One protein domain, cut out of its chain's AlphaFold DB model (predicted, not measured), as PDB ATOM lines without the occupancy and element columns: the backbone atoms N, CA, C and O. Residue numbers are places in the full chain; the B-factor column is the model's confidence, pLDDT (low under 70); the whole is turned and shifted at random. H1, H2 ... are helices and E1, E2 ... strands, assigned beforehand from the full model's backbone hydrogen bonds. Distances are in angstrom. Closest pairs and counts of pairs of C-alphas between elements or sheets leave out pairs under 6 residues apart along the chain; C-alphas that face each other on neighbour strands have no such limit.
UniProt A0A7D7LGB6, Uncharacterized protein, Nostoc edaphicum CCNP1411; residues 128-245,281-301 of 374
ATOM      1  N   ASP A 128     -16.196   9.698 -13.210       64.50
ATOM      2  CA  ASP A 128     -15.527  10.102 -11.966       64.50
ATOM      3  C   ASP A 128     -14.978   8.911 -11.206       64.50
ATOM      4  O   ASP A 128     -13.883   8.956 -10.641       64.50
ATOM      5  N   ILE A 129     -15.712   7.799 -11.261       70.25
ATOM      6  CA  ILE A 129     -15.215   6.502 -10.802       70.25
ATOM      7  C   ILE A 129     -13.963   6.126 -11.601       70.25
ATOM      8  O   ILE A 129     -12.980   5.648 -11.024       70.25
ATOM      9  N   LYS A 130     -13.991   6.356 -12.918       71.06
ATOM     10  CA  LYS A 130     -12.866   6.071 -13.805       71.06
ATOM     11  C   LYS A 130     -11.668   6.980 -13.521       71.06
ATOM     12  O   LYS A 130     -10.557   6.470 -13.392       71.06
ATOM     13  N   ASP A 131     -11.881   8.282 -13.351       72.38
ATOM     14  CA  ASP A 131     -10.826   9.256 -13.049       72.38
ATOM     15  C   ASP A 131     -10.168   8.998 -11.685       72.38
ATOM     16  O   ASP A 131      -8.937   9.044 -11.554       72.38
ATOM     17  N   PHE A 132     -10.968   8.654 -10.671       76.62
ATOM     18  CA  PHE A 132     -10.464   8.203  -9.374       76.62
ATOM     19  C   PHE A 132      -9.599   6.945  -9.520       76.62
ATOM     20  O   PHE A 132      -8.484   6.885  -8.994       76.62
ATOM     21  N   ALA A 133     -10.095   5.941 -10.248       81.75
ATOM     22  CA  ALA A 133      -9.394   4.680 -10.452       81.75
ATOM     23  C   ALA A 133      -8.072   4.870 -11.209       81.75
ATOM     24  O   ALA A 133      -7.060   4.296 -10.810       81.75
ATOM     25  N   LEU A 134      -8.066   5.712 -12.244       83.38
ATOM     26  CA  LEU A 134      -6.879   6.047 -13.027       83.38
ATOM     27  C   LEU A 134      -5.820   6.750 -12.167       83.38
ATOM     28  O   LEU A 134      -4.650   6.378 -12.177       83.38
ATOM     29  N   THR A 135      -6.237   7.710 -11.339       83.88
ATOM     30  CA  THR A 135      -5.326   8.439 -10.442       83.88
ATOM     31  C   THR A 135      -4.663   7.509  -9.419       83.88
ATOM     32  O   THR A 135      -3.457   7.578  -9.159       83.88
ATOM     33  N   GLN A 136      -5.445   6.602  -8.839       89.62
ATOM     34  CA  GLN A 136      -4.945   5.602  -7.898       89.62
ATOM     35  C   GLN A 136      -4.075   4.546  -8.597       89.62
ATOM     36  O   GLN A 136      -3.082   4.098  -8.026       89.62
ATOM     37  N   GLN A 137      -4.382   4.193  -9.850       92.00
ATOM     38  CA  GLN A 137      -3.531   3.338 -10.678       92.00
ATOM     39  C   GLN A 137      -2.161   3.985 -10.915       92.00
ATOM     40  O   GLN A 137      -1.146   3.325 -10.699       92.00
ATOM     41  N   TRP A 138      -2.101   5.266 -11.290       92.31
ATOM     42  CA  TRP A 138      -0.827   5.983 -11.407       92.31
ATOM     43  C   TRP A 138      -0.072   6.034 -10.085       92.31
ATOM     44  O   TRP A 138       1.133   5.811 -10.069       92.31
ATOM     45  N   THR A 139      -0.778   6.231  -8.969       92.56
ATOM     46  CA  THR A 139      -0.173   6.193  -7.629       92.56
ATOM     47  C   THR A 139       0.482   4.842  -7.341       92.56
ATOM     48  O   THR A 139       1.625   4.797  -6.890       92.56
ATOM     49  N   ALA A 140      -0.207   3.743  -7.654       94.31
ATOM     50  CA  ALA A 140       0.328   2.397  -7.488       94.31
ATOM     51  C   ALA A 140       1.558   2.150  -8.379       94.31
ATOM     52  O   ALA A 140       2.585   1.643  -7.927       94.31
ATOM     53  N   LEU A 141       1.473   2.561  -9.645       95.19
ATOM     54  CA  LEU A 141       2.526   2.350 -10.632       95.19
ATOM     55  C   LEU A 141       3.724   3.285 -10.453       95.19
ATOM     56  O   LEU A 141       4.805   2.937 -10.911       95.19
ATOM     57  N   ALA A 142       3.585   4.442  -9.801       93.56
ATOM     58  CA  ALA A 142       4.663   5.431  -9.733       93.56
ATOM     59  C   ALA A 142       5.916   4.856  -9.056       93.56
ATOM     60  O   ALA A 142       7.022   5.034  -9.556       93.56
ATOM     61  N   TYR A 143       5.743   4.098  -7.971       89.00
ATOM     62  CA  TYR A 143       6.856   3.522  -7.208       89.00
ATOM     63  C   TYR A 143       7.423   2.223  -7.796       89.00
ATOM     64  O   TYR A 143       8.498   1.791  -7.389       89.00
ATOM     65  N   THR A 144       6.710   1.572  -8.719       91.44
ATOM     66  CA  THR A 144       7.091   0.252  -9.258       91.44
ATOM     67  C   THR A 144       7.430   0.286 -10.747       91.44
ATOM     68  O   THR A 144       8.225  -0.518 -11.228       91.44
ATOM     69  N   GLN A 145       6.839   1.219 -11.492       95.00
ATOM     70  CA  GLN A 145       6.962   1.397 -12.938       95.00
ATOM     71  C   GLN A 145       7.001   2.900 -13.303       95.00
ATOM     72  O   GLN A 145       6.179   3.363 -14.101       95.00
ATOM     73  N   PRO A 146       7.963   3.686 -12.774       95.19
ATOM     74  CA  PRO A 146       7.988   5.143 -12.945       95.19
ATOM     75  C   PRO A 146       8.083   5.580 -14.412       95.19
ATOM     76  O   PRO A 146       7.459   6.561 -14.799       95.19
ATOM     77  N   ASN A 147       8.770   4.813 -15.268       95.56
ATOM     78  CA  ASN A 147       8.818   5.089 -16.709       95.56
ATOM     79  C   ASN A 147       7.442   4.994 -17.383       95.56
ATOM     80  O   ASN A 147       7.116   5.810 -18.239       95.56
ATOM     81  N   LYS A 148       6.622   4.015 -16.979       94.56
ATOM     82  CA  LYS A 148       5.265   3.852 -17.507       94.56
ATOM     83  C   LYS A 148       4.386   5.028 -17.087       94.56
ATOM     84  O   LYS A 148       3.734   5.622 -17.937       94.56
ATOM     85  N   VAL A 149       4.434   5.410 -15.811       95.25
ATOM     86  CA  VAL A 149       3.676   6.566 -15.303       95.25
ATOM     87  C   VAL A 149       4.137   7.866 -15.954       95.25
ATOM     88  O   VAL A 149       3.306   8.668 -16.364       95.25
ATOM     89  N   ALA A 150       5.446   8.065 -16.121       95.62
ATOM     90  CA  ALA A 150       5.972   9.245 -16.796       95.62
ATOM     91  C   ALA A 150       5.506   9.336 -18.256       95.62
ATOM     92  O   ALA A 150       5.160  10.421 -18.722       95.62
ATOM     93  N   HIS A 151       5.471   8.206 -18.964       94.81
ATOM     94  CA  HIS A 151       4.937   8.129 -20.319       94.81
ATOM     95  C   HIS A 151       3.437   8.448 -20.362       94.81
ATOM     96  O   HIS A 151       3.018   9.286 -21.155       94.81
ATOM     97  N   GLU A 152       2.634   7.841 -19.485       93.00
ATOM     98  CA  GLU A 152       1.182   8.063 -19.431       93.00
ATOM     99  C   GLU A 152       0.824   9.515 -19.072       93.00
ATOM    100  O   GLU A 152      -0.013  10.120 -19.737       93.00
ATOM    101  N   LEU A 153       1.507  10.118 -18.093       92.06
ATOM    102  CA  LEU A 153       1.323  11.534 -17.751       92.06
ATOM    103  C   LEU A 153       1.742  12.463 -18.897       92.06
ATOM    104  O   LEU A 153       1.101  13.488 -19.127       92.06
ATOM    105  N   ALA A 154       2.805  12.121 -19.630       94.19
ATOM    106  CA  ALA A 154       3.220  12.884 -20.802       94.19
ATOM    107  C   ALA A 154       2.179  12.797 -21.930       94.19
ATOM    108  O   ALA A 154       1.818  13.829 -22.491       94.19
ATOM    109  N   LEU A 155       1.644  11.609 -22.223       91.94
ATOM    110  CA  LEU A 155       0.547  11.454 -23.185       91.94
ATOM    111  C   LEU A 155      -0.681  12.274 -22.779       91.94
ATOM    112  O   LEU A 155      -1.309  12.912 -23.619       91.94
ATOM    113  N   GLU A 156      -1.006  12.307 -21.488       90.12
ATOM    114  CA  GLU A 156      -2.119  13.115 -20.998       90.12
ATOM    115  C   GLU A 156      -1.866  14.615 -21.229       90.12
ATOM    116  O   GLU A 156      -2.744  15.322 -21.717       90.12
ATOM    117  N   PHE A 157      -0.650  15.107 -20.973       90.81
ATOM    118  CA  PHE A 157      -0.275  16.481 -21.320       90.81
ATOM    119  C   PHE A 157      -0.348  16.779 -22.822       90.81
ATOM    120  O   PHE A 157      -0.729  17.888 -23.190       90.81
ATOM    121  N   GLU A 158       0.044  15.834 -23.675       91.19
ATOM    122  CA  GLU A 158       0.001  15.977 -25.135       91.19
ATOM    123  C   GLU A 158      -1.441  16.068 -25.654       91.19
ATOM    124  O   GLU A 158      -1.742  16.894 -26.518       91.19
ATOM    125  N   ASN A 159      -2.341  15.259 -25.092       87.62
ATOM    126  CA  ASN A 159      -3.749  15.219 -25.481       87.62
ATOM    127  C   ASN A 159      -4.548  16.440 -24.994       87.62
ATOM    128  O   ASN A 159      -5.615  16.744 -25.537       87.62
ATOM    129  N   LEU A 160      -4.050  17.158 -23.984       84.44
ATOM    130  CA  LEU A 160      -4.696  18.356 -23.460       84.44
ATOM    131  C   LEU A 160      -4.505  19.561 -24.389       84.44
ATOM    132  O   LEU A 160      -3.406  19.929 -24.804       84.44
ATOM    133  N   ASN A 161      -5.603  20.266 -24.663       77.88
ATOM    134  CA  ASN A 161      -5.542  21.551 -25.350       77.88
ATOM    135  C   ASN A 161      -4.899  22.597 -24.422       77.88
ATOM    136  O   ASN A 161      -5.305  22.731 -23.276       77.88
ATOM    137  N   HIS A 162      -3.977  23.427 -24.916       76.19
ATOM    138  CA  HIS A 162      -3.382  24.515 -24.121       76.19
ATOM    139  C   HIS A 162      -4.407  25.536 -23.581       76.19
ATOM    140  O   HIS A 162      -4.101  26.298 -22.666       76.19
ATOM    141  N   LYS A 163      -5.617  25.585 -24.152       77.44
ATOM    142  CA  LYS A 163      -6.742  26.380 -23.629       77.44
ATOM    143  C   LYS A 163      -7.481  25.700 -22.474       77.44
ATOM    144  O   LYS A 163      -8.222  26.377 -21.767       77.44
ATOM    145  N   ASP A 164      -7.282  24.399 -22.283       76.56
ATOM    146  CA  ASP A 164      -7.794  23.631 -21.151       76.56
ATOM    147  C   ASP A 164      -6.895  23.837 -19.925       76.56
ATOM    148  O   ASP A 164      -6.126  22.978 -19.494       76.56
ATOM    149  N   THR A 165      -6.961  25.045 -19.369       79.00
ATOM    150  CA  THR A 165      -6.170  25.427 -18.196       79.00
ATOM    151  C   THR A 165      -6.496  24.563 -16.978       79.00
ATOM    152  O   THR A 165      -5.620  24.284 -16.167       79.00
ATOM    153  N   ALA A 166      -7.736  24.097 -16.876       69.81
ATOM    154  CA  ALA A 166      -8.199  23.169 -15.861       69.81
ATOM    155  C   ALA A 166      -7.469  21.823 -15.925       69.81
ATOM    156  O   ALA A 166      -6.816  21.429 -14.956       69.81
ATOM    157  N   GLY A 167      -7.523  21.154 -17.080       73.62
ATOM    158  CA  GLY A 167      -6.826  19.892 -17.306       73.62
ATOM    159  C   GLY A 167      -5.316  20.018 -17.097       73.62
ATOM    160  O   GLY A 167      -4.706  19.158 -16.462       73.62
ATOM    161  N   LEU A 168      -4.716  21.132 -17.531       81.44
ATOM    162  CA  LEU A 168      -3.292  21.396 -17.312       81.44
ATOM    163  C   LEU A 168      -2.931  21.524 -15.829       81.44
ATOM    164  O   LEU A 168      -1.929  20.951 -15.406       81.44
ATOM    165  N   VAL A 169      -3.725  22.245 -15.026       78.75
ATOM    166  CA  VAL A 169      -3.488  22.307 -13.574       78.75
ATOM    167  C   VAL A 169      -3.687  20.928 -12.945       78.75
ATOM    168  O   VAL A 169      -2.897  20.564 -12.076       78.75
ATOM    169  N   ARG A 170      -4.666  20.141 -13.418       79.31
ATOM    170  CA  ARG A 170      -4.913  18.777 -12.928       79.31
ATOM    171  C   ARG A 170      -3.673  17.905 -13.022       79.31
ATOM    172  O   ARG A 170      -3.161  17.423 -12.014       79.31
ATOM    173  N   ILE A 171      -3.189  17.723 -14.245       84.44
ATOM    174  CA  ILE A 171      -2.081  16.812 -14.522       84.44
ATOM    175  C   ILE A 171      -0.772  17.368 -13.970       84.44
ATOM    176  O   ILE A 171       0.044  16.597 -13.470       84.44
ATOM    177  N   ALA A 172      -0.600  18.695 -13.947       86.88
ATOM    178  CA  ALA A 172       0.534  19.320 -13.274       86.88
ATOM    179  C   ALA A 172       0.582  18.972 -11.784       86.88
ATOM    180  O   ALA A 172       1.614  18.516 -11.300       86.88
ATOM    181  N   SER A 173      -0.532  19.118 -11.066       82.44
ATOM    182  CA  SER A 173      -0.572  18.813  -9.636       82.44
ATOM    183  C   SER A 173      -0.446  17.317  -9.334       82.44
ATOM    184  O   SER A 173       0.238  16.957  -8.379       82.44
ATOM    185  N   LEU A 174      -1.014  16.432 -10.163       83.19
ATOM    186  CA  LEU A 174      -0.772  14.985 -10.052       83.19
ATOM    187  C   LEU A 174       0.705  14.635 -10.267       83.19
ATOM    188  O   LEU A 174       1.283  13.858  -9.512       83.19
ATOM    189  N   THR A 175       1.342  15.260 -11.252       89.69
ATOM    190  CA  THR A 175       2.770  15.067 -11.517       89.69
ATOM    191  C   THR A 175       3.630  15.560 -10.346       89.69
ATOM    192  O   THR A 175       4.585  14.891  -9.961       89.69
ATOM    193  N   GLU A 176       3.268  16.689  -9.724       85.31
ATOM    194  CA  GLU A 176       3.936  17.216  -8.523       85.31
ATOM    195  C   GLU A 176       3.813  16.259  -7.322       85.31
ATOM    196  O   GLU A 176       4.769  16.100  -6.559       85.31
ATOM    197  N   ILE A 177       2.680  15.571  -7.162       85.06
ATOM    198  CA  ILE A 177       2.492  14.556  -6.111       85.06
ATOM    199  C   ILE A 177       3.481  13.392  -6.274       85.06
ATOM    200  O   ILE A 177       3.979  12.862  -5.281       85.06
ATOM    201  N   PHE A 178       3.805  13.019  -7.511       88.25
ATOM    202  CA  PHE A 178       4.726  11.926  -7.827       88.25
ATOM    203  C   PHE A 178       6.194  12.368  -7.930       88.25
ATOM    204  O   PHE A 178       7.009  11.644  -8.493       88.25
ATOM    205  N   THR A 179       6.560  13.527  -7.370       87.56
ATOM    206  CA  THR A 179       7.928  14.074  -7.467       87.56
ATOM    207  C   THR A 179       9.009  13.091  -7.009       87.56
ATOM    208  O   THR A 179      10.036  12.980  -7.671       87.56
ATOM    209  N   GLU A 180       8.803  12.392  -5.889       88.31
ATOM    210  CA  GLU A 180       9.776  11.421  -5.369       88.31
ATOM    211  C   GLU A 180       9.903  10.184  -6.280       88.31
ATOM    212  O   GLU A 180      10.999   9.959  -6.795       88.31
ATOM    213  N   PRO A 181       8.826   9.428  -6.587       90.88
ATOM    214  CA  PRO A 181       8.940   8.273  -7.482       90.88
ATOM    215  C   PRO A 181       9.340   8.630  -8.924       90.88
ATOM    216  O   PRO A 181       9.878   7.787  -9.637       90.88
ATOM    217  N   LEU A 182       9.112   9.869  -9.371       93.56
ATOM    218  CA  LEU A 182       9.496  10.357 -10.701       93.56
ATOM    219  C   LEU A 182      10.766  11.221 -10.684       93.56
ATOM    220  O   LEU A 182      10.985  11.998 -11.616       93.56
ATOM    221  N   ALA A 183      11.622  11.090  -9.665       91.88
ATOM    222  CA  ALA A 183      12.833  11.903  -9.526       91.88
ATOM    223  C   ALA A 183      13.761  11.835 -10.755       91.88
ATOM    224  O   ALA A 183      14.354  12.847 -11.128       91.88
ATOM    225  N   ASP A 184      13.830  10.694 -11.446       92.94
ATOM    226  CA  ASP A 184      14.642  10.534 -12.663       92.94
ATOM    227  C   ASP A 184      14.003  11.169 -13.917       92.94
ATOM    228  O   ASP A 184      14.662  11.366 -14.940       92.94
ATOM    229  N   PHE A 185      12.730  11.571 -13.842       93.50
ATOM    230  CA  PHE A 185      11.965  12.189 -14.929       93.50
ATOM    231  C   PHE A 185      11.877  13.712 -14.771       93.50
ATOM    232  O   PHE A 185      10.833  14.319 -15.011       93.50
ATOM    233  N   GLN A 186      12.995  14.360 -14.431       91.38
ATOM    234  CA  GLN A 186      13.075  15.822 -14.283       91.38
ATOM    235  C   GLN A 186      12.435  16.618 -15.441       91.38
ATOM    236  O   GLN A 186      11.737  17.592 -15.160       91.38
ATOM    237  N   PRO A 187      12.577  16.228 -16.728       91.56
ATOM    238  CA  PRO A 187      11.889  16.919 -17.818       91.56
ATOM    239  C   PRO A 187      10.359  16.958 -17.675       91.56
ATOM    240  O   PRO A 187       9.761  17.982 -17.999       91.56
ATOM    241  N   LEU A 188       9.739  15.885 -17.167       93.75
ATOM    242  CA  LEU A 188       8.298  15.826 -16.904       93.75
ATOM    243  C   LEU A 188       7.911  16.746 -15.747       93.75
ATOM    244  O   LEU A 188       6.993  17.546 -15.893       93.75
ATOM    245  N   LEU A 189       8.634  16.665 -14.624       92.88
ATOM    246  CA  LEU A 189       8.367  17.479 -13.431       92.88
ATOM    247  C   LEU A 189       8.469  18.979 -13.739       92.88
ATOM    248  O   LEU A 189       7.616  19.770 -13.339       92.88
ATOM    249  N   ILE A 190       9.481  19.365 -14.518       90.94
ATOM    250  CA  ILE A 190       9.635  20.733 -15.016       90.94
ATOM    251  C   ILE A 190       8.458  21.093 -15.917       90.94
ATOM    252  O   ILE A 190       7.841  22.136 -15.709       90.94
ATOM    253  N   TYR A 191       8.155  20.274 -16.930       92.56
ATOM    254  CA  TYR A 191       7.085  20.584 -17.875       92.56
ATOM    255  C   TYR A 191       5.744  20.769 -17.152       92.56
ATOM    256  O   TYR A 191       5.061  21.766 -17.378       92.56
ATOM    257  N   ALA A 192       5.421  19.880 -16.213       92.56
ATOM    258  CA  ALA A 192       4.267  19.993 -15.331       92.56
ATOM    259  C   ALA A 192       4.265  21.308 -14.540       92.56
ATOM    260  O   ALA A 192       3.279  22.045 -14.581       92.56
ATOM    261  N   GLY A 193       5.379  21.657 -13.889       90.38
ATOM    262  CA  GLY A 193       5.514  22.912 -13.147       90.38
ATOM    263  C   GLY A 193       5.305  24.154 -14.023       90.38
ATOM    264  O   GLY A 193       4.619  25.099 -13.614       90.38
ATOM    265  N   VAL A 194       5.832  24.133 -15.249       91.44
ATOM    266  CA  VAL A 194       5.684  25.207 -16.239       91.44
ATOM    267  C   VAL A 194       4.234  25.301 -16.709       91.44
ATOM    268  O   VAL A 194       3.668  26.395 -16.703       91.44
ATOM    269  N   MET A 195       3.609  24.181 -17.082       90.00
ATOM    270  CA  MET A 195       2.214  24.145 -17.537       90.00
ATOM    271  C   MET A 195       1.243  24.552 -16.433       90.00
ATOM    272  O   MET A 195       0.319  25.323 -16.687       90.00
ATOM    273  N   GLY A 196       1.491  24.144 -15.189       86.56
ATOM    274  CA  GLY A 196       0.712  24.583 -14.037       86.56
ATOM    275  C   GLY A 196       0.815  26.094 -13.797       86.56
ATOM    276  O   GLY A 196      -0.169  26.730 -13.414       86.56
ATOM    277  N   LYS A 197       1.981  26.715 -14.017       86.62
ATOM    278  CA  LYS A 197       2.141  28.182 -13.936       86.62
ATOM    279  C   LYS A 197       1.483  28.887 -15.123       86.62
ATOM    280  O   LYS A 197       0.783  29.880 -14.924       86.62
ATOM    281  N   PHE A 198       1.663  28.352 -16.330       88.62
ATOM    282  CA  PHE A 198       1.049  28.839 -17.565       88.62
ATOM    283  C   PHE A 198      -0.479  28.865 -17.462       88.62
ATOM    284  O   PHE A 198      -1.092  29.904 -17.698       88.62
ATOM    285  N   ALA A 199      -1.086  27.763 -17.025       85.06
ATOM    286  CA  ALA A 199      -2.530  27.631 -16.885       85.06
ATOM    287  C   ALA A 199      -3.133  28.606 -15.857       85.06
ATOM    288  O   ALA A 199      -4.275  29.035 -16.002       85.06
ATOM    289  N   ARG A 200      -2.349  29.016 -14.849       84.44
ATOM    290  CA  ARG A 200      -2.724  30.036 -13.852       84.44
ATOM    291  C   ARG A 200      -2.434  31.476 -14.309       84.44
ATOM    292  O   ARG A 200      -2.571  32.403 -13.518       84.44
ATOM    293  N   GLY A 201      -1.991  31.675 -15.553       85.06
ATOM    294  CA  GLY A 201      -1.643  32.988 -16.109       85.06
ATOM    295  C   GLY A 201      -0.304  33.555 -15.626       85.06
ATOM    296  O   GLY A 201       0.036  34.692 -15.950       85.06
ATOM    297  N   ASN A 202       0.493  32.785 -14.878       89.62
ATOM    298  CA  ASN A 202       1.799  33.219 -14.384       89.62
ATOM    299  C   ASN A 202       2.902  32.953 -15.425       89.62
ATOM    300  O   ASN A 202       3.787  32.114 -15.241       89.62
ATOM    301  N   PHE A 203       2.817  33.658 -16.556       89.50
ATOM    302  CA  PHE A 203       3.678  33.419 -17.716       89.50
ATOM    303  C   PHE A 203       5.153  33.735 -17.468       89.50
ATOM    304  O   PHE A 203       6.014  33.035 -17.993       89.50
ATOM    305  N   GLU A 204       5.471  34.765 -16.681       87.75
ATOM    306  CA  GLU A 204       6.871  35.113 -16.405       87.75
ATOM    307  C   GLU A 204       7.549  34.056 -15.530       87.75
ATOM    308  O   GLU A 204       8.636  33.596 -15.878       87.75
ATOM    309  N   ALA A 205       6.875  33.557 -14.485       87.81
ATOM    310  CA  ALA A 205       7.421  32.458 -13.689       87.81
ATOM    311  C   ALA A 205       7.572  31.166 -14.511       87.81
ATOM    312  O   ALA A 205       8.550  30.441 -14.334       87.81
ATOM    313  N   ALA A 206       6.638  30.890 -15.432       89.12
ATOM    314  CA  ALA A 206       6.739  29.758 -16.355       89.12
ATOM    315  C   ALA A 206       7.957  29.889 -17.296       89.12
ATOM    316  O   ALA A 206       8.708  28.932 -17.478       89.12
ATOM    317  N   LYS A 207       8.207  31.086 -17.850       89.25
ATOM    318  CA  LYS A 207       9.394  31.370 -18.681       89.25
ATOM    319  C   LYS A 207      10.694  31.211 -17.899       89.25
ATOM    320  O   LYS A 207      11.659  30.667 -18.431       89.25
ATOM    321  N   ASP A 208      10.741  31.707 -16.668       87.31
ATOM    322  CA  ASP A 208      11.939  31.622 -15.829       87.31
ATOM    323  C   ASP A 208      12.291  30.180 -15.475       87.31
ATOM    324  O   ASP A 208      13.465  29.819 -15.454       87.31
ATOM    325  N   GLU A 209      11.290  29.336 -15.246       86.75
ATOM    326  CA  GLU A 209      11.496  27.912 -15.009       86.75
ATOM    327  C   GLU A 209      11.959  27.174 -16.269       86.75
ATOM    328  O   GLU A 209      12.931  26.426 -16.198       86.75
ATOM    329  N   LEU A 210      11.373  27.466 -17.438       85.19
ATOM    330  CA  LEU A 210      11.846  26.928 -18.722       85.19
ATOM    331  C   LEU A 210      13.312  27.287 -19.004       85.19
ATOM    332  O   LEU A 210      14.089  26.435 -19.438       85.19
ATOM    333  N   ARG A 211      13.721  28.534 -18.722       82.00
ATOM    334  CA  ARG A 211      15.107  28.998 -18.926       82.00
ATOM    335  C   ARG A 211      16.126  28.182 -18.137       82.00
ATOM    336  O   ARG A 211      17.226  27.965 -18.639       82.00
ATOM    337  N   LYS A 212      15.777  27.710 -16.934       74.69
ATOM    338  CA  LYS A 212      16.680  26.908 -16.087       74.69
ATOM    339  C   LYS A 212      17.069  25.573 -16.722       74.69
ATOM    340  O   LYS A 212      18.091  25.011 -16.353       74.69
ATOM    341  N   VAL A 213      16.281  25.081 -17.676       68.88
ATOM    342  CA  VAL A 213      16.467  23.761 -18.301       68.88
ATOM    343  C   VAL A 213      17.291  23.844 -19.586       68.88
ATOM    344  O   VAL A 213      17.616  22.821 -20.180       68.88
ATOM    345  N   GLY A 214      17.659  25.055 -20.024       58.69
ATOM    346  CA  GLY A 214      18.575  25.265 -21.151       58.69
ATOM    347  C   GLY A 214      18.079  24.719 -22.494       58.69
ATOM    348  O   GLY A 214      18.869  24.600 -23.426       58.69
ATOM    349  N   LYS A 215      16.791  24.369 -22.617       58.53
ATOM    350  CA  LYS A 215      16.217  23.874 -23.871       58.53
ATOM    351  C   LYS A 215      15.776  25.052 -24.739       58.53
ATOM    352  O   LYS A 215      14.846  25.774 -24.399       58.53
ATOM    353  N   GLU A 216      16.452  25.216 -25.873       53.12
ATOM    354  CA  GLU A 216      16.172  26.237 -26.898       53.12
ATOM    355  C   GLU A 216      15.147  25.774 -27.960       53.12
ATOM    356  O   GLU A 216      14.993  26.417 -28.995       53.12
ATOM    357  N   GLY A 217      14.442  24.663 -27.721       65.62
ATOM    358  CA  GLY A 217      13.493  24.065 -28.668       65.62
ATOM    359  C   GLY A 217      12.021  24.366 -28.374       65.62
ATOM    360  O   GLY A 217      11.668  24.822 -27.290       65.62
ATOM    361  N   ASP A 218      11.156  24.046 -29.340       76.88
ATOM    362  CA  ASP A 218       9.694  24.181 -29.226       76.88
ATOM    363  C   ASP A 218       9.028  23.038 -28.440       76.88
ATOM    364  O   ASP A 218       7.837  23.116 -28.137       76.88
ATOM    365  N   VAL A 219       9.779  21.977 -28.127       85.88
ATOM    366  CA  VAL A 219       9.270  20.750 -27.498       85.88
ATOM    367  C   VAL A 219      10.183  20.242 -26.379       85.88
ATOM    368  O   VAL A 219      11.409  20.387 -26.432       85.88
ATOM    369  N   ILE A 220       9.595  19.580 -25.381       88.31
ATOM    370  CA  ILE A 220      10.298  18.830 -24.336       88.31
ATOM    371  C   ILE A 220      10.027  17.337 -24.533       88.31
ATOM    372  O   ILE A 220       8.894  16.887 -24.442       88.31
ATOM    373  N   GLN A 221      11.090  16.567 -24.774       90.31
ATOM    374  CA  GLN A 221      11.018  15.105 -24.814       90.31
ATOM    375  C   GLN A 221      10.868  14.530 -23.401       90.31
ATOM    376  O   GLN A 221      11.697  14.829 -22.532       90.31
ATOM    377  N   VAL A 222       9.848  13.697 -23.201       89.94
ATOM    378  CA  VAL A 222       9.541  13.015 -21.939       89.94
ATOM    379  C   VAL A 222       9.125  11.581 -22.231       89.94
ATOM    380  O   VAL A 222       8.103  11.371 -22.866       89.94
ATOM    381  N   ALA A 223       9.899  10.594 -21.767       90.75
ATOM    382  CA  ALA A 223       9.548   9.169 -21.863       90.75
ATOM    383  C   ALA A 223       9.030   8.731 -23.260       90.75
ATOM    384  O   ALA A 223       8.098   7.941 -23.370       90.75
ATOM    385  N   GLY A 224       9.615   9.268 -24.338       90.81
ATOM    386  CA  GLY A 224       9.218   8.978 -25.725       90.81
ATOM    387  C   GLY A 224       8.099   9.857 -26.309       90.81
ATOM    388  O   GLY A 224       7.744   9.661 -27.465       90.81
ATOM    389  N   VAL A 225       7.578  10.828 -25.554       93.25
ATOM    390  CA  VAL A 225       6.524  11.774 -25.967       93.25
ATOM    391  C   VAL A 225       7.111  13.175 -26.172       93.25
ATOM    392  O   VAL A 225       7.961  13.627 -25.398       93.25
ATOM    393  N   SER A 226       6.653  13.877 -27.214       92.38
ATOM    394  CA  SER A 226       7.114  15.226 -27.575       92.38
ATOM    395  C   SER A 226       6.135  16.295 -27.089       92.38
ATOM    396  O   SER A 226       5.162  16.602 -27.767       92.38
ATOM    397  N   LEU A 227       6.408  16.913 -25.941       91.31
ATOM    398  CA  LEU A 227       5.482  17.873 -25.333       91.31
ATOM    399  C   LEU A 227       5.698  19.302 -25.858       91.31
ATOM    400  O   LEU A 227       6.807  19.826 -25.706       91.31
ATOM    401  N   PRO A 228       4.689  19.962 -26.457       89.94
ATOM    402  CA  PRO A 228       4.844  21.290 -27.047       89.94
ATOM    403  C   PRO A 228       4.890  22.410 -26.000       89.94
ATOM    404  O   PRO A 228       4.126  22.427 -25.042       89.94
ATOM    405  N   ILE A 229       5.738  23.416 -26.216       88.88
ATOM    406  CA  ILE A 229       5.781  24.628 -25.386       88.88
ATOM    407  C   ILE A 229       4.850  25.697 -25.992       88.88
ATOM    408  O   ILE A 229       5.050  26.084 -27.148       88.88
ATOM    409  N   PRO A 230       3.868  26.239 -25.242       88.12
ATOM    410  CA  PRO A 230       2.986  27.296 -25.733       88.12
ATOM    411  C   PRO A 230       3.741  28.569 -26.140       88.12
ATOM    412  O   PRO A 230       4.612  29.049 -25.412       88.12
ATOM    413  N   GLU A 231       3.355  29.169 -27.272       85.62
ATOM    414  CA  GLU A 231       3.976  30.374 -27.855       85.62
ATOM    415  C   GLU A 231       4.178  31.519 -26.851       85.62
ATOM    416  O   GLU A 231       5.199  32.206 -26.863       85.62
ATOM    417  N   GLN A 232       3.228  31.713 -25.933       86.56
ATOM    418  CA  GLN A 232       3.244  32.803 -24.955       86.56
ATOM    419  C   GLN A 232       4.425  32.715 -23.975       86.56
ATOM    420  O   GLN A 232       4.833  33.735 -23.408       86.56
ATOM    421  N   ILE A 233       4.958  31.510 -23.760       85.94
ATOM    422  CA  ILE A 233       6.055  31.231 -22.824       85.94
ATOM    423  C   ILE A 233       7.320  30.733 -23.520       85.94
ATOM    424  O   ILE A 233       8.311  30.452 -22.844       85.94
ATOM    425  N   LYS A 234       7.334  30.693 -24.857       81.50
ATOM    426  CA  LYS A 234       8.548  30.366 -25.597       81.50
ATOM    427  C   LYS A 234       9.663  31.373 -25.284       81.50
ATOM    428  O   LYS A 234       9.408  32.583 -25.186       81.50
ATOM    429  N   PRO A 235      10.914  30.911 -25.118       66.81
ATOM    430  CA  PRO A 235      12.045  31.807 -24.956       66.81
ATOM    431  C   PRO A 235      12.147  32.720 -26.184       66.81
ATOM    432  O   PRO A 235      12.199  32.284 -27.329       66.81
ATOM    433  N   ASN A 236      12.117  34.027 -25.935       59.75
ATOM    434  CA  ASN A 236      12.035  35.043 -26.974       59.75
ATOM    435  C   ASN A 236      13.335  35.040 -27.809       59.75
ATOM    436  O   ASN A 236      14.335  35.638 -27.398       59.75
ATOM    437  N   GLN A 237      13.323  34.401 -28.988       50.75
ATOM    438  CA  GLN A 237      14.483  34.276 -29.895       50.75
ATOM    439  C   GLN A 237      15.117  35.637 -30.275       50.75
ATOM    440  O   GLN A 237      16.274  35.714 -30.690       50.75
ATOM    441  N   LYS A 238      14.393  36.751 -30.081       45.59
ATOM    442  CA  LYS A 238      14.849  38.115 -30.399       45.59
ATOM    443  C   LYS A 238      15.914  38.693 -29.455       45.59
ATOM    444  O   LYS A 238      16.574  39.655 -29.840       45.59
ATOM    445  N   LYS A 239      16.115  38.160 -28.238       42.06
ATOM    446  CA  LYS A 239      17.109  38.731 -27.293       42.06
ATOM    447  C   LYS A 239      18.537  38.202 -27.497       42.06
ATOM    448  O   LYS A 239      19.482  38.949 -27.261       42.06
ATOM    449  N   GLN A 240      18.717  36.986 -28.019       40.00
ATOM    450  CA  GLN A 240      20.049  36.439 -28.336       40.00
ATOM    451  C   GLN A 240      20.667  37.057 -29.600       40.00
ATOM    452  O   GLN A 240      21.888  37.175 -29.705       40.00
ATOM    453  N   THR A 241      19.850  37.559 -30.534       32.88
ATOM    454  CA  THR A 241      20.363  38.308 -31.691       32.88
ATOM    455  C   THR A 241      20.947  39.666 -31.302       32.88
ATOM    456  O   THR A 241      21.758  40.193 -32.057       32.88
ATOM    457  N   LEU A 242      20.605  40.227 -30.134       37.56
ATOM    458  CA  LEU A 242      21.187  41.490 -29.666       37.56
ATOM    459  C   LEU A 242      22.642  41.320 -29.202       37.56
ATOM    460  O   LEU A 242      23.465  42.193 -29.458       37.56
ATOM    461  N   ILE A 243      22.976  40.171 -28.599       41.03
ATOM    462  CA  ILE A 243      24.346  39.857 -28.157       41.03
ATOM    463  C   ILE A 243      25.218  39.454 -29.355       41.03
ATOM    464  O   ILE A 243      26.377  39.853 -29.439       41.03
ATOM    465  N   ARG A 244      24.649  38.766 -30.355       32.75
ATOM    466  CA  ARG A 244      25.372  38.420 -31.593       32.75
ATOM    467  C   ARG A 244      25.558  39.609 -32.550       32.75
ATOM    468  O   ARG A 244      26.481  39.597 -33.355       32.75
ATOM    469  N   ARG A 245      24.722  40.653 -32.452       38.38
ATOM    470  CA  ARG A 245      24.822  41.887 -33.260       38.38
ATOM    471  C   ARG A 245      25.818  42.920 -32.727       38.38
ATOM    472  O   ARG A 245      26.024  43.930 -33.396       38.38
ATOM    473  N   PRO A 281     -18.253  24.819  -9.817       49.38
ATOM    474  CA  PRO A 281     -18.344  24.021  -8.605       49.38
ATOM    475  C   PRO A 281     -18.465  22.548  -9.005       49.38
ATOM    476  O   PRO A 281     -19.096  22.247 -10.021       49.38
ATOM    477  N   CYS A 282     -17.885  21.649  -8.209       50.88
ATOM    478  CA  CYS A 282     -18.260  20.238  -8.240       50.88
ATOM    479  C   CYS A 282     -19.790  20.136  -8.405       50.88
ATOM    480  O   CYS A 282     -20.513  20.984  -7.859       50.88
ATOM    481  N   LEU A 283     -20.298  19.149  -9.161       48.75
ATOM    482  CA  LEU A 283     -21.743  18.890  -9.114       48.75
ATOM    483  C   LEU A 283     -22.154  18.751  -7.637       48.75
ATOM    484  O   LEU A 283     -21.314  18.444  -6.794       48.75
ATOM    485  N   ALA A 284     -23.414  19.033  -7.298       45.56
ATOM    486  CA  ALA A 284     -23.854  19.133  -5.897       45.56
ATOM    487  C   ALA A 284     -23.495  17.903  -5.024       45.56
ATOM    488  O   ALA A 284     -23.452  18.029  -3.802       45.56
ATOM    489  N   ASP A 285     -23.176  16.773  -5.665       45.59
ATOM    490  CA  ASP A 285     -22.840  15.473  -5.081       45.59
ATOM    491  C   ASP A 285     -21.360  15.056  -5.305       45.59
ATOM    492  O   ASP A 285     -21.011  13.879  -5.254       45.59
ATOM    493  N   GLU A 286     -20.461  16.003  -5.585       49.16
ATOM    494  CA  GLU A 286     -19.034  15.763  -5.851       49.16
ATOM    495  C   GLU A 286     -18.132  16.617  -4.961       49.16
ATOM    496  O   GLU A 286     -18.511  17.714  -4.546       49.16
ATOM    497  N   ASN A 287     -16.894  16.166  -4.717       53.62
ATOM    498  CA  ASN A 287     -15.928  16.969  -3.972       53.62
ATOM    499  C   ASN A 287     -14.468  16.846  -4.446       53.62
ATOM    500  O   ASN A 287     -14.107  15.909  -5.156       53.62
ATOM    501  N   LYS A 288     -13.616  17.807  -4.046       56.41
ATOM    502  CA  LYS A 288     -12.218  17.919  -4.503       56.41
ATOM    503  C   LYS A 288     -11.227  17.135  -3.640       56.41
ATOM    504  O   LYS A 288     -10.939  17.558  -2.529       56.41
ATOM    505  N   VAL A 289     -10.583  16.115  -4.204       49.53
ATOM    506  CA  VAL A 289      -9.386  15.468  -3.634       49.53
ATOM    507  C   VAL A 289      -8.129  16.253  -4.003       49.53
ATOM    508  O   VAL A 289      -7.914  16.597  -5.170       49.53
ATOM    509  N   LEU A 290      -7.304  16.542  -3.001       50.69
ATOM    510  CA  LEU A 290      -6.050  17.301  -3.017       50.69
ATOM    511  C   LEU A 290      -6.156  18.646  -3.738       50.69
ATOM    512  O   LEU A 290      -5.195  19.134  -4.327       50.69
ATOM    513  N   GLY A 291      -7.351  19.246  -3.711       50.22
ATOM    514  CA  GLY A 291      -7.673  20.494  -4.407       50.22
ATOM    515  C   GLY A 291      -7.718  20.388  -5.937       50.22
ATOM    516  O   GLY A 291      -7.812  21.417  -6.607       50.22
ATOM    517  N   VAL A 292      -7.648  19.170  -6.483       51.34
ATOM    518  CA  VAL A 292      -7.298  18.903  -7.886       51.34
ATOM    519  C   VAL A 292      -8.317  18.002  -8.596       51.34
ATOM    520  O   VAL A 292      -8.524  18.172  -9.791       51.34
ATOM    521  N   LEU A 293      -8.988  17.072  -7.911       53.41
ATOM    522  CA  LEU A 293      -9.846  16.077  -8.574       53.41
ATOM    523  C   LEU A 293     -11.280  16.095  -8.035       53.41
ATOM    524  O   LEU A 293     -11.469  15.828  -6.855       53.41
ATOM    525  N   CYS A 294     -12.278  16.368  -8.882       53.50
ATOM    526  CA  CYS A 294     -13.694  16.194  -8.539       53.50
ATOM    527  C   CYS A 294     -14.020  14.699  -8.568       53.50
ATOM    528  O   CYS A 294     -14.030  14.092  -9.633       53.50
ATOM    529  N   VAL A 295     -14.250  14.109  -7.403       52.44
ATOM    530  CA  VAL A 295     -14.664  12.711  -7.276       52.44
ATOM    531  C   VAL A 295     -16.129  12.708  -6.860       52.44
ATOM    532  O   VAL A 295     -16.515  13.481  -5.976       52.44
ATOM    533  N   LEU A 296     -16.942  11.865  -7.506       49.38
ATOM    534  CA  LEU A 296     -18.296  11.590  -7.031       49.38
ATOM    535  C   LEU A 296     -18.252  11.084  -5.602       49.38
ATOM    536  O   LEU A 296     -17.356  10.334  -5.209       49.38
ATOM    537  N   ASP A 297     -19.272  11.465  -4.850       47.62
ATOM    538  CA  ASP A 297     -19.658  10.769  -3.644       47.62
ATOM    539  C   ASP A 297     -19.641   9.230  -3.905       47.62
ATOM    540  O   ASP A 297     -20.375   8.729  -4.771       47.62
ATOM    541  N   PRO A 298     -18.791   8.445  -3.205       49.91
ATOM    542  CA  PRO A 298     -18.720   6.989  -3.321       49.91
ATOM    543  C   PRO A 298     -20.049   6.270  -3.032       49.91
ATOM    544  O   PRO A 298     -20.141   5.062  -3.272       49.91
ATOM    545  N   SER A 299     -21.093   6.974  -2.578       47.03
ATOM    546  CA  SER A 299     -22.464   6.458  -2.483       47.03
ATOM    547  C   SER A 299     -22.993   5.863  -3.795       47.03
ATOM    548  O   SER A 299     -23.848   4.977  -3.737       47.03
ATOM    549  N   ILE A 300     -22.444   6.232  -4.964       43.22
ATOM    550  CA  ILE A 300     -22.804   5.619  -6.260       43.22
ATOM    551  C   ILE A 300     -22.044   4.300  -6.536       43.22
ATOM    552  O   ILE A 300     -22.549   3.432  -7.251       43.22
ATOM    553  N   ILE A 301     -20.879   4.074  -5.913       48.44
ATOM    554  CA  ILE A 301     -20.088   2.824  -6.033       48.44
ATOM    555  C   ILE A 301     -20.635   1.721  -5.110       48.44
ATOM    556  O   ILE A 301     -20.471   0.523  -5.363       48.44
TER     557      ILE A 301
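Overview. This is residues 128 to 245 and 281 to 301 of the 374 residues of an uncharacterized protein of Nostoc edaphicum CCNP1411 (UniProt A0A7D7LGB6). Three helices, H2, H3 and H4, form an up-and-down bundle with H5 side by side with H4, and a two-stranded hairpin, E1 and E2, packs on H2 and on the first part of H4. At one end H1 reaches away from H2 as an arm, its first half packed on a second small hairpin, E3 and E4; at the other end residues 238 to 245, with H6, stick out free. The 139 printed residues hold six named helices and four named strands, in the order H1 H2 H3 H4 H5 E1 E2 H6 E3 E4, mostly helix; each sheet is an antiparallel pair. The whole is only just compact, close to loose, with a radius of gyration of the C-alphas of 16.8 A, and elongated, spanning 67 by 34 by 21 A.

Arrangement. H1, residues 128 to 142, and H2, residues 146 to 159, form a helical hairpin at a steep tilt of 40 degrees; they touch through residues 138 to 142 and 148 to 149 alone, closest at the C-alphas of Ala 142 and Val 149, 5.8 A apart. H3, residues 165 to 177, touches residues 153 to 157 of H2 alone, opposite ways at a shallow tilt of 9 degrees; the closest C-alphas are those of Phe 157 and Leu 168, 7.0 A. H4, residues 186 to 199, touches H3, opposite ways at 35.3 degrees, only just a steep tilt; the closest C-alphas, of Ala 172 and Ala 192, are 4.3 A apart. H5, residues 203 to 212, touches H4, opposite ways at a shallow tilt of 15 degrees, closest at the C-alphas of Val 194 and Ala 206, 4.7 A. E1, residues 219 to 222, and E2, residues 225 to 228, are an antiparallel hairpin, with N 220 and O 227 within hydrogen-bond range at 2.8 A. The closest C-alphas of H2 and E2, of Glu 158 and Leu 227, are 5.8 A apart. H6, residues 240 to 244, touches no helix. E3, residues 286 to 289, and E4, residues 293 to 296, are another antiparallel hairpin, with N 289 and O 293 at 2.8 A; the closest C-alphas of H1 and E4, of Asp 128 and Val 295, are 5.4 A apart. In the six helices every O i to N i+4 pair is within hydrogen-bond range.

Along the chain. H1 begins at C-alpha 128, (-15.527, 10.102, -11.966), and is 20.8 A long; H2 is 19.9 A, H3 18.4 A, H4 19.7 A and H5 14.6 A. E4 ends at C-alpha 296, (-18.296, 11.590, -7.031).

Size, cuts and confidence. The C-alphas of Arg 245 and Ser 299, the two farthest apart, are 66.6 A apart. Residues 246 to 280 are not printed, and C-alphas 245 and 281 are 52.8 A apart across this cut. The link from E2 to H6 is long, with 11 residues. Mean pLDDT of the printed part is 77.2; residues 128, 166, 213 to 217, 235 to 245 and 281 to 301 are under 70.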